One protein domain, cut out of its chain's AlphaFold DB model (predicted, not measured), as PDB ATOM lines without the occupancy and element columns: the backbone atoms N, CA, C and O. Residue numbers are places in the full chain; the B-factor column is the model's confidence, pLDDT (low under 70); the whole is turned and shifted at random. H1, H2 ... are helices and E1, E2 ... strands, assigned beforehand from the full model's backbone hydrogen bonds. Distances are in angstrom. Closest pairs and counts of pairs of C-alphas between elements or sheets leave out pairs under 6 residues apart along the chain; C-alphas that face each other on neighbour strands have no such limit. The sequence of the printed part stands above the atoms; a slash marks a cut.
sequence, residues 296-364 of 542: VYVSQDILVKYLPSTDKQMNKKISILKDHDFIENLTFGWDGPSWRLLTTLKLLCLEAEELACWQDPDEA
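AT A GLANCE: This is residues 296 to 364 of the 542 residues of the protein "SET domain-containing protein 4 isoform X1" of Pteropus vampyrus (UniProt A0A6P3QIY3). The longest helix, H3, forms the middle of a small helical domain; H2 packs on it and runs back the opposite way, while H1 lies near H3 without touching it. Strand E1 lies toward one end of the long axis, where it and short stretches at residues 296 to 297 and 336 to 337 make a tiny antiparallel patch, and the short H4 lies toward the other end. The printed part has 69 residues, mostly helix by its named elements, in the order H1, H2, E1, H3, H4. It is compact, with a radius of gyration of the C-alphas of 11.8 A and spans of 34 by 27 by 18 A.

HOW THE PARTS SIT: H3, residues 339 to 349, touches H2, residues 314 to 323, at a shallow tilt of 30 degrees, opposite ways; their closest C-alphas, those of Leu 348 and Lys 317, are 6.2 A apart. H1, residues 300 to 306, and H3 are near each other, with 6 pairs of C-alphas within 10 A. E1, residues 331 to 333, pairs with no named strand; its closest C-alpha to H3 is that of Thr 331, 6.4 A from that of Leu 341. H4, residues 352 to 356, is close to H3 but not clearly touching: the closest C-alphas, of Leu 355 and Leu 347, are 7.6 A apart. H2 and H4 are only just apart, at 8.1 A. In H1, H2, H3 and H4 every O i to N i+4 pair is within hydrogen-bond range.

IN THESE COORDINATES: H3 is 15.2 A long from first to last C-alpha, beginning at C-alpha 339 (-19.857, -19.222, -19.121). H2 measures 14.2 A, H1 10.1 A, and E1 and H4 6.5 A each. H1 begins at C-alpha 300 (-17.870, -16.053, -34.235), and H4 ends at C-alpha 356 (-0.694, -28.275, -25.806).

THE WHOLE: The two C-alphas farthest apart, those of Trp 334 and Glu 353, are 34.2 A apart. The printed part has no cut and no long link. The mean pLDDT of the printed part is 80.9; residues 308 to 310 and 357 to 364 are under 70.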
ATOM      1  N   VAL A 296     -27.407 -10.288 -25.405       91.19
ATOM      2  CA  VAL A 296     -26.970 -10.134 -26.791       91.19
ATOM      3  C   VAL A 296     -26.092 -11.309 -27.186       91.19
ATOM      4  O   VAL A 296     -25.308 -11.800 -26.376       91.19
ATOM      5  N   TYR A 297     -26.218 -11.755 -28.430       90.25
ATOM      6  CA  TYR A 297     -25.394 -12.831 -28.964       90.25
ATOM      7  C   TYR A 297     -24.084 -12.279 -29.525       90.25
ATOM      8  O   TYR A 297     -24.071 -11.275 -30.239       90.25
ATOM      9  N   VAL A 298     -22.987 -12.964 -29.220       89.12
ATOM     10  CA  VAL A 298     -21.651 -12.690 -29.746       89.12
ATOM     11  C   VAL A 298     -21.372 -13.714 -30.840       89.12
ATOM     12  O   VAL A 298     -21.237 -14.901 -30.564       89.12
ATOM     13  N   SER A 299     -21.329 -13.280 -32.099       84.56
ATOM     14  CA  SER A 299     -21.036 -14.191 -33.207       84.56
ATOM     15  C   SER A 299     -19.552 -14.551 -33.266       84.56
ATOM     16  O   SER A 299     -18.691 -13.798 -32.801       84.56
ATOM     17  N   GLN A 300     -19.245 -15.675 -33.915       80.00
ATOM     18  CA  GLN A 300     -17.870 -16.053 -34.235       80.00
ATOM     19  C   GLN A 300     -17.142 -14.940 -35.007       80.00
ATOM     20  O   GLN A 300     -15.987 -14.650 -34.709       80.00
ATOM     21  N   ASP A 301     -17.821 -14.261 -35.934       79.94
ATOM     22  CA  ASP A 301     -17.234 -13.152 -36.696       79.94
ATOM     23  C   ASP A 301     -16.781 -12.001 -35.791       79.94
ATOM     24  O   ASP A 301     -15.747 -11.382 -36.038       79.94
ATOM     25  N   ILE A 302     -17.535 -11.718 -34.720       82.94
ATOM     26  CA  ILE A 302     -17.142 -10.717 -33.722       82.94
ATOM     27  C   ILE A 302     -15.884 -11.192 -32.991       82.94
ATOM     28  O   ILE A 302     -14.947 -10.414 -32.840       82.94
ATOM     29  N   LEU A 303     -15.823 -12.460 -32.578       81.81
ATOM     30  CA  LEU A 303     -14.641 -13.003 -31.906       81.81
ATOM     31  C   LEU A 303     -13.394 -12.917 -32.790       81.81
ATOM     32  O   LEU A 303     -12.395 -12.338 -32.374       81.81
ATOM     33  N   VAL A 304     -13.470 -13.417 -34.025       75.44
ATOM     34  CA  VAL A 304     -12.344 -13.422 -34.976       75.44
ATOM     35  C   VAL A 304     -11.888 -12.003 -35.311       75.44
ATOM     36  O   VAL A 304     -10.696 -11.757 -35.461       75.44
ATOM     37  N   LYS A 305     -12.817 -11.046 -35.401       80.06
ATOM     38  CA  LYS A 305     -12.491  -9.650 -35.708       80.06
ATOM     39  C   LYS A 305     -11.681  -8.957 -34.611       80.06
ATOM     40  O   LYS A 305     -10.894  -8.066 -34.925       80.06
ATOM     41  N   TYR A 306     -11.931  -9.285 -33.344       77.75
ATOM     42  CA  TYR A 306     -11.348  -8.563 -32.206       77.75
ATOM     43  C   TYR A 306     -10.263  -9.344 -31.458       77.75
ATOM     44  O   TYR A 306      -9.572  -8.755 -30.625       77.75
ATOM     45  N   LEU A 307     -10.089 -10.633 -31.746       74.19
ATOM     46  CA  LEU A 307      -8.978 -11.434 -31.237       74.19
ATOM     47  C   LEU A 307      -7.773 -11.367 -32.191       74.19
ATOM     48  O   LEU A 307      -7.953 -11.111 -33.383       74.19
ATOM     49  N   PRO A 308      -6.537 -11.552 -31.693       64.25
ATOM     50  CA  PRO A 308      -5.333 -11.380 -32.502       64.25
ATOM     51  C   PRO A 308      -5.325 -12.327 -33.709       64.25
ATOM     52  O   PRO A 308      -5.269 -13.544 -33.559       64.25
ATOM     53  N   SER A 309      -5.333 -11.767 -34.920       63.22
ATOM     54  CA  SER A 309      -5.268 -12.530 -36.176       63.22
ATOM     55  C   SER A 309      -3.882 -13.121 -36.468       63.22
ATOM     56  O   SER A 309      -3.707 -13.833 -37.454       63.22
ATOM     57  N   THR A 310      -2.889 -12.821 -35.629       68.81
ATOM     58  CA  THR A 310      -1.492 -13.257 -35.770       68.81
ATOM     59  C   THR A 310      -1.215 -14.634 -35.172       68.81
ATOM     60  O   THR A 310      -0.120 -15.166 -35.354       68.81
ATOM     61  N   ASP A 311      -2.178 -15.218 -34.457       74.75
ATOM     62  CA  ASP A 311      -2.038 -16.545 -33.869       74.75
ATOM     63  C   ASP A 311      -2.146 -17.642 -34.941       74.75
ATOM     64  O   ASP A 311      -3.217 -17.920 -35.491       74.75
ATOM     65  N   LYS A 312      -1.021 -18.314 -35.206       81.31
ATOM     66  CA  LYS A 312      -0.926 -19.427 -36.164       81.31
ATOM     67  C   LYS A 312      -1.780 -20.639 -35.762       81.31
ATOM     68  O   LYS A 312      -2.058 -21.483 -36.611       81.31
ATOM     69  N   GLN A 313      -2.204 -20.734 -34.501       83.00
ATOM     70  CA  GLN A 313      -3.010 -21.831 -33.961       83.00
ATOM     71  C   GLN A 313      -4.508 -21.507 -33.873       83.00
ATOM     72  O   GLN A 313      -5.290 -22.364 -33.456       83.00
ATOM     73  N   MET A 314      -4.944 -20.323 -34.318       82.56
ATOM     74  CA  MET A 314      -6.344 -19.885 -34.244       82.56
ATOM     75  C   MET A 314      -7.323 -20.902 -34.856       82.56
ATOM     76  O   MET A 314      -8.354 -21.218 -34.264       82.56
ATOM     77  N   ASN A 315      -6.977 -21.491 -36.005       84.12
ATOM     78  CA  ASN A 315      -7.808 -22.513 -36.652       84.12
ATOM     79  C   ASN A 315      -7.954 -23.780 -35.799       84.12
ATOM     80  O   ASN A 315      -9.044 -24.345 -35.734       84.12
ATOM     81  N   LYS A 316      -6.882 -24.201 -35.114       85.31
ATOM     82  CA  LYS A 316      -6.914 -25.348 -34.198       85.31
ATOM     83  C   LYS A 316      -7.821 -25.046 -33.009       85.31
ATOM     84  O   LYS A 316      -8.710 -25.834 -32.720       85.31
ATOM     85  N   LYS A 317      -7.668 -23.877 -32.380       86.06
ATOM     86  CA  LYS A 317      -8.517 -23.441 -31.259       86.06
ATOM     87  C   LYS A 317      -9.997 -23.393 -31.643       86.06
ATOM     88  O   LYS A 317     -10.832 -23.921 -30.920       86.06
ATOM     89  N   ILE A 318     -10.320 -22.825 -32.808       84.19
ATOM     90  CA  ILE A 318     -11.693 -22.801 -33.334       84.19
ATOM     91  C   ILE A 318     -12.218 -24.217 -33.598       84.19
ATOM     92  O   ILE A 318     -13.388 -24.466 -33.320       84.19
ATOM     93  N   SER A 319     -11.390 -25.134 -34.116       85.75
ATOM     94  CA  SER A 319     -11.785 -26.538 -34.289       85.75
ATOM     95  C   SER A 319     -12.173 -27.155 -32.956       85.75
ATOM     96  O   SER A 319     -13.278 -27.665 -32.846       85.75
ATOM     97  N   ILE A 320     -11.348 -26.998 -31.918       85.56
ATOM     98  CA  ILE A 320     -11.662 -27.594 -30.617       85.56
ATOM     99  C   ILE A 320     -12.954 -26.991 -30.035       85.56
ATOM    100  O   ILE A 320     -13.801 -27.713 -29.522       85.56
ATOM    101  N   LEU A 321     -13.191 -25.681 -30.185       85.69
ATOM    102  CA  LEU A 321     -14.476 -25.089 -29.773       85.69
ATOM    103  C   LEU A 321     -15.670 -25.683 -30.516       85.69
ATOM    104  O   LEU A 321     -16.742 -25.786 -29.931       85.69
ATOM    105  N   LYS A 322     -15.516 -26.019 -31.798       86.06
ATOM    106  CA  LYS A 322     -16.576 -26.662 -32.581       86.06
ATOM    107  C   LYS A 322     -16.785 -28.103 -32.138       86.06
ATOM    108  O   LYS A 322     -17.925 -28.493 -31.935       86.06
ATOM    109  N   ASP A 323     -15.701 -28.844 -31.938       86.31
ATOM    110  CA  ASP A 323     -15.731 -30.258 -31.561       86.31
ATOM    111  C   ASP A 323     -16.384 -30.474 -30.184       86.31
ATOM    112  O   ASP A 323     -16.987 -31.516 -29.940       86.31
ATOM    113  N   HIS A 324     -16.335 -29.460 -29.313       83.44
ATOM    114  CA  HIS A 324     -16.986 -29.456 -28.000       83.44
ATOM    115  C   HIS A 324     -18.242 -28.555 -27.924       83.44
ATOM    116  O   HIS A 324     -18.691 -28.200 -26.835       83.44
ATOM    117  N   ASP A 325     -18.812 -28.135 -29.060       83.38
ATOM    118  CA  ASP A 325     -20.017 -27.288 -29.164       83.38
ATOM    119  C   ASP A 325     -19.931 -25.897 -28.493       83.38
ATOM    120  O   ASP A 325     -20.930 -25.184 -28.359       83.38
ATOM    121  N   PHE A 326     -18.756 -25.433 -28.073       83.88
ATOM    122  CA  PHE A 326     -18.591 -24.161 -27.362       83.88
ATOM    123  C   PHE A 326     -18.808 -22.920 -28.222       83.88
ATOM    124  O   PHE A 326     -18.966 -21.843 -27.662       83.88
ATOM    125  N   ILE A 327     -18.860 -23.035 -29.550       82.50
ATOM    126  CA  ILE A 327     -18.974 -21.867 -30.438       82.50
ATOM    127  C   ILE A 327     -20.404 -21.318 -30.585       82.50
ATOM    128  O   ILE A 327     -20.613 -20.254 -31.170       82.50
ATOM    129  N   GLU A 328     -21.396 -22.022 -30.040       83.62
ATOM    130  CA  GLU A 328     -22.799 -21.615 -30.071       83.62
ATOM    131  C   GLU A 328     -23.262 -20.976 -28.755       83.62
ATOM    132  O   GLU A 328     -22.745 -21.256 -27.672       83.62
ATOM    133  N   ASN A 329     -24.309 -20.144 -28.840       85.38
ATOM    134  CA  ASN A 329     -24.955 -19.493 -27.688       85.38
ATOM    135  C   ASN A 329     -23.991 -18.681 -26.808       85.38
ATOM    136  O   ASN A 329     -24.131 -18.604 -25.586       85.38
ATOM    137  N   LEU A 330     -23.019 -18.044 -27.452       91.25
ATOM    138  CA  LEU A 330     -22.138 -17.077 -26.822       91.25
ATOM    139  C   LEU A 330     -22.919 -15.795 -26.571       91.25
ATOM    140  O   LEU A 330     -23.391 -15.159 -27.515       91.25
ATOM    141  N   THR A 331     -23.092 -15.428 -25.307       92.50
ATOM    142  CA  THR A 331     -23.992 -14.339 -24.932       92.50
ATOM    143  C   THR A 331     -23.375 -13.415 -23.901       92.50
ATOM    144  O   THR A 331     -22.479 -13.790 -23.146       92.50
ATOM    145  N   PHE A 332     -23.865 -12.179 -23.884       93.06
ATOM    146  CA  PHE A 332     -23.548 -11.186 -22.867       93.06
ATOM    147  C   PHE A 332     -24.854 -10.643 -22.281       93.06
ATOM    148  O   PHE A 332     -25.684 -10.089 -23.010       93.06
ATOM    149  N   GLY A 333     -25.058 -10.862 -20.984       92.62
ATOM    150  CA  GLY A 333     -26.241 -10.465 -20.224       92.62
ATOM    151  C   GLY A 333     -25.966  -9.307 -19.266       92.62
ATOM    152  O   GLY A 333     -24.929  -8.643 -19.329       92.62
ATOM    153  N   TRP A 334     -26.907  -9.062 -18.355       89.25
ATOM    154  CA  TRP A 334     -26.767  -8.047 -17.301       89.25
ATOM    155  C   TRP A 334     -25.702  -8.400 -16.257       89.25
ATOM    156  O   TRP A 334     -25.116  -7.510 -15.646       89.25
ATOM    157  N   ASP A 335     -25.473  -9.690 -16.059       89.25
ATOM    158  CA  ASP A 335     -24.490 -10.310 -15.174       89.25
ATOM    159  C   ASP A 335     -23.102 -10.470 -15.821       89.25
ATOM    160  O   ASP A 335     -22.143 -10.827 -15.139       89.25
ATOM    161  N   GLY A 336     -22.971 -10.134 -17.109       92.12
ATOM    162  CA  GLY A 336     -21.718 -10.183 -17.857       92.12
ATOM    163  C   GLY A 336     -21.701 -11.268 -18.942       92.12
ATOM    164  O   GLY A 336     -22.756 -11.640 -19.467       92.12
ATOM    165  N   PRO A 337     -20.511 -11.736 -19.359       92.75
ATOM    166  CA  PRO A 337     -20.385 -12.770 -20.381       92.75
ATOM    167  C   PRO A 337     -20.852 -14.129 -19.849       92.75
ATOM    168  O   PRO A 337     -20.552 -14.500 -18.715       92.75
ATOM    169  N   SER A 338     -21.535 -14.901 -20.693       92.00
ATOM    170  CA  SER A 338     -21.934 -16.261 -20.343       92.00
ATOM    171  C   SER A 338     -20.722 -17.158 -20.114       92.00
ATOM    172  O   SER A 338     -19.635 -16.917 -20.645       92.00
ATOM    173  N   TRP A 339     -20.916 -18.242 -19.362       89.50
ATOM    174  CA  TRP A 339     -19.857 -19.222 -19.121       89.50
ATOM    175  C   TRP A 339     -19.249 -19.751 -20.429       89.50
ATOM    176  O   TRP A 339     -18.030 -19.776 -20.564       89.50
ATOM    177  N   ARG A 340     -20.080 -20.054 -21.441       91.25
ATOM    178  CA  ARG A 340     -19.603 -20.486 -22.770       91.25
ATOM    179  C   ARG A 340     -18.731 -19.422 -23.439       91.25
ATOM    180  O   ARG A 340     -17.696 -19.757 -24.010       91.25
ATOM    181  N   LEU A 341     -19.118 -18.146 -23.344       90.81
ATOM    182  CA  LEU A 341     -18.331 -17.036 -23.887       90.81
ATOM    183  C   LEU A 341     -17.006 -16.871 -23.140       90.81
ATOM    184  O   LEU A 341     -15.977 -16.689 -23.779       90.81
ATOM    185  N   LEU A 342     -17.000 -16.993 -21.813       90.75
ATOM    186  CA  LEU A 342     -15.767 -16.955 -21.027       90.75
ATOM    187  C   LEU A 342     -14.825 -18.110 -21.378       90.75
ATOM    188  O   LEU A 342     -13.647 -17.861 -21.616       90.75
ATOM    189  N   THR A 343     -15.325 -19.344 -21.454       87.88
ATOM    190  CA  THR A 343     -14.521 -20.516 -21.842       87.88
ATOM    191  C   THR A 343     -13.969 -20.363 -23.256       87.88
ATOM    192  O   THR A 343     -12.782 -20.584 -23.482       87.88
ATOM    193  N   THR A 344     -14.794 -19.876 -24.185       89.00
ATOM    194  CA  THR A 344     -14.372 -19.568 -25.556       89.00
ATOM    195  C   THR A 344     -13.253 -18.532 -25.583       89.00
ATOM    196  O   THR A 344     -12.227 -18.749 -26.219       89.00
ATOM    197  N   LEU A 345     -13.411 -17.419 -24.864       87.56
ATOM    198  CA  LEU A 345     -12.392 -16.371 -24.807       87.56
ATOM    199  C   LEU A 345     -11.095 -16.874 -24.166       87.56
ATOM    200  O   LEU A 345     -10.025 -16.565 -24.679       87.56
ATOM    201  N   LYS A 346     -11.176 -17.678 -23.098       86.62
ATOM    202  CA  LYS A 346     -10.001 -18.292 -22.465       86.62
ATOM    203  C   LYS A 346      -9.225 -19.148 -23.454       86.62
ATOM    204  O   LYS A 346      -8.036 -18.916 -23.626       86.62
ATOM    205  N   LEU A 347      -9.898 -20.076 -24.139       86.19
ATOM    206  CA  LEU A 347      -9.239 -20.946 -25.110       86.19
ATOM    207  C   LEU A 347      -8.603 -20.144 -26.247       86.19
ATOM    208  O   LEU A 347      -7.472 -20.408 -26.653       86.19
ATOM    209  N   LEU A 348      -9.328 -19.147 -26.762       84.88
ATOM    210  CA  LEU A 348      -8.826 -18.322 -27.853       84.88
ATOM    211  C   LEU A 348      -7.599 -17.496 -27.436       84.88
ATOM    212  O   LEU A 348      -6.746 -17.223 -28.279       84.88
ATOM    213  N   CYS A 349      -7.468 -17.171 -26.150       83.94
ATOM    214  CA  CYS A 349      -6.340 -16.436 -25.584       83.94
ATOM    215  C   CYS A 349      -5.177 -17.301 -25.063       83.94
ATOM    216  O   CYS A 349      -4.186 -16.704 -24.664       83.94
ATOM    217  N   LEU A 350      -5.260 -18.640 -25.058       84.88
ATOM    218  CA  LEU A 350      -4.148 -19.496 -24.598       84.88
ATOM    219  C   LEU A 350      -2.914 -19.358 -25.492       84.88
ATOM    220  O   LEU A 350      -3.047 -19.322 -26.714       84.88
ATOM    221  N   GLU A 351      -1.718 -19.366 -24.923       81.88
ATOM    222  CA  GLU A 351      -0.494 -19.458 -25.725       81.88
ATOM    223  C   GLU A 351      -0.285 -20.884 -26.272       81.88
ATOM    224  O   GLU A 351      -0.977 -21.840 -25.902       81.88
ATOM    225  N   ALA A 352       0.657 -21.037 -27.206       78.06
ATOM    226  CA  ALA A 352       0.930 -22.299 -27.895       78.06
ATOM    227  C   ALA A 352       1.250 -23.457 -26.934       78.06
ATOM    228  O   ALA A 352       0.806 -24.589 -27.148       78.06
ATOM    229  N   GLU A 353       2.023 -23.168 -25.889       76.00
ATOM    230  CA  GLU A 353       2.454 -24.127 -24.876       76.00
ATOM    231  C   GLU A 353       1.283 -24.545 -23.977       76.00
ATOM    232  O   GLU A 353       1.112 -25.725 -23.681       76.00
ATOM    233  N   GLU A 354       0.428 -23.592 -23.604       77.50
ATOM    234  CA  GLU A 354      -0.743 -23.834 -22.758       77.50
ATOM    235  C   GLU A 354      -1.820 -24.632 -23.501       77.50
ATOM    236  O   GLU A 354      -2.452 -25.519 -22.925       77.50
ATOM    237  N   LEU A 355      -1.995 -24.372 -24.803       78.81
ATOM    238  CA  LEU A 355      -2.920 -25.130 -25.643       78.81
ATOM    239  C   LEU A 355      -2.499 -26.602 -25.775       78.81
ATOM    240  O   LEU A 355      -3.359 -27.471 -25.903       78.81
ATOM    241  N   ALA A 356      -1.196 -26.901 -25.748       73.69
ATOM    242  CA  ALA A 356      -0.694 -28.275 -25.806       73.69
ATOM    243  C   ALA A 356      -1.021 -29.080 -24.534       73.69
ATOM    244  O   ALA A 356      -1.166 -30.299 -24.601       73.69
ATOM    245  N   CYS A 357      -1.169 -28.399 -23.396       68.62
ATOM    246  CA  CYS A 357      -1.542 -28.996 -22.114       68.62
ATOM    247  C   CYS A 357      -3.058 -29.055 -21.881       68.62
ATOM    248  O   CYS A 357      -3.495 -29.586 -20.862       68.62
ATOM    249  N   TRP A 358      -3.870 -28.515 -22.792       67.38
ATOM    250  CA  TRP A 358      -5.319 -28.491 -22.637       67.38
ATOM    251  C   TRP A 358      -5.927 -29.843 -23.033       67.38
ATOM    252  O   TRP A 358      -6.008 -30.168 -24.217       67.38
ATOM    253  N   GLN A 359      -6.295 -30.647 -22.031       57.78
ATOM    254  CA  GLN A 359      -6.755 -32.029 -22.230       57.78
ATOM    255  C   GLN A 359      -8.281 -32.166 -22.337       57.78
ATOM    256  O   GLN A 359      -8.734 -33.083 -23.017       57.78
ATOM    257  N   ASP A 360      -9.064 -31.245 -21.760       58.53
ATOM    258  CA  ASP A 360     -10.526 -31.223 -21.908       58.53
ATOM    259  C   ASP A 360     -11.122 -29.847 -21.508       58.53
ATOM    260  O   ASP A 360     -10.774 -29.317 -20.442       58.53
ATOM    261  N   PRO A 361     -12.024 -29.227 -22.297       56.31
ATOM    262  CA  PRO A 361     -12.813 -28.072 -21.858       56.31
ATOM    263  C   PRO A 361     -13.628 -28.297 -20.583       56.31
ATOM    264  O   PRO A 361     -13.862 -27.321 -19.864       56.31
ATOM    265  N   ASP A 362     -14.021 -29.537 -20.278       52.88
ATOM    266  CA  ASP A 362     -14.749 -29.863 -19.048       52.88
ATOM    267  C   ASP A 362     -13.824 -29.910 -17.810       52.88
ATOM    268  O   ASP A 362     -14.266 -29.617 -16.695       52.88
ATOM    269  N   GLU A 363     -12.520 -30.166 -17.992       49.75
ATOM    270  CA  GLU A 363     -11.490 -30.144 -16.934       49.75
ATOM    271  C   GLU A 363     -10.800 -28.780 -16.767       49.75
ATOM    272  O   GLU A 363     -10.084 -28.550 -15.791       49.75
ATOM    273  N   ALA A 364     -11.059 -27.812 -17.654       48.59
ATOM    274  CA  ALA A 364     -10.455 -26.472 -17.638       48.59
ATOM    275  C   ALA A 364     -10.783 -25.615 -16.385       48.59
ATOM    276  O   ALA A 364     -10.447 -24.427 -16.325       48.59
TER     277      ALA A 364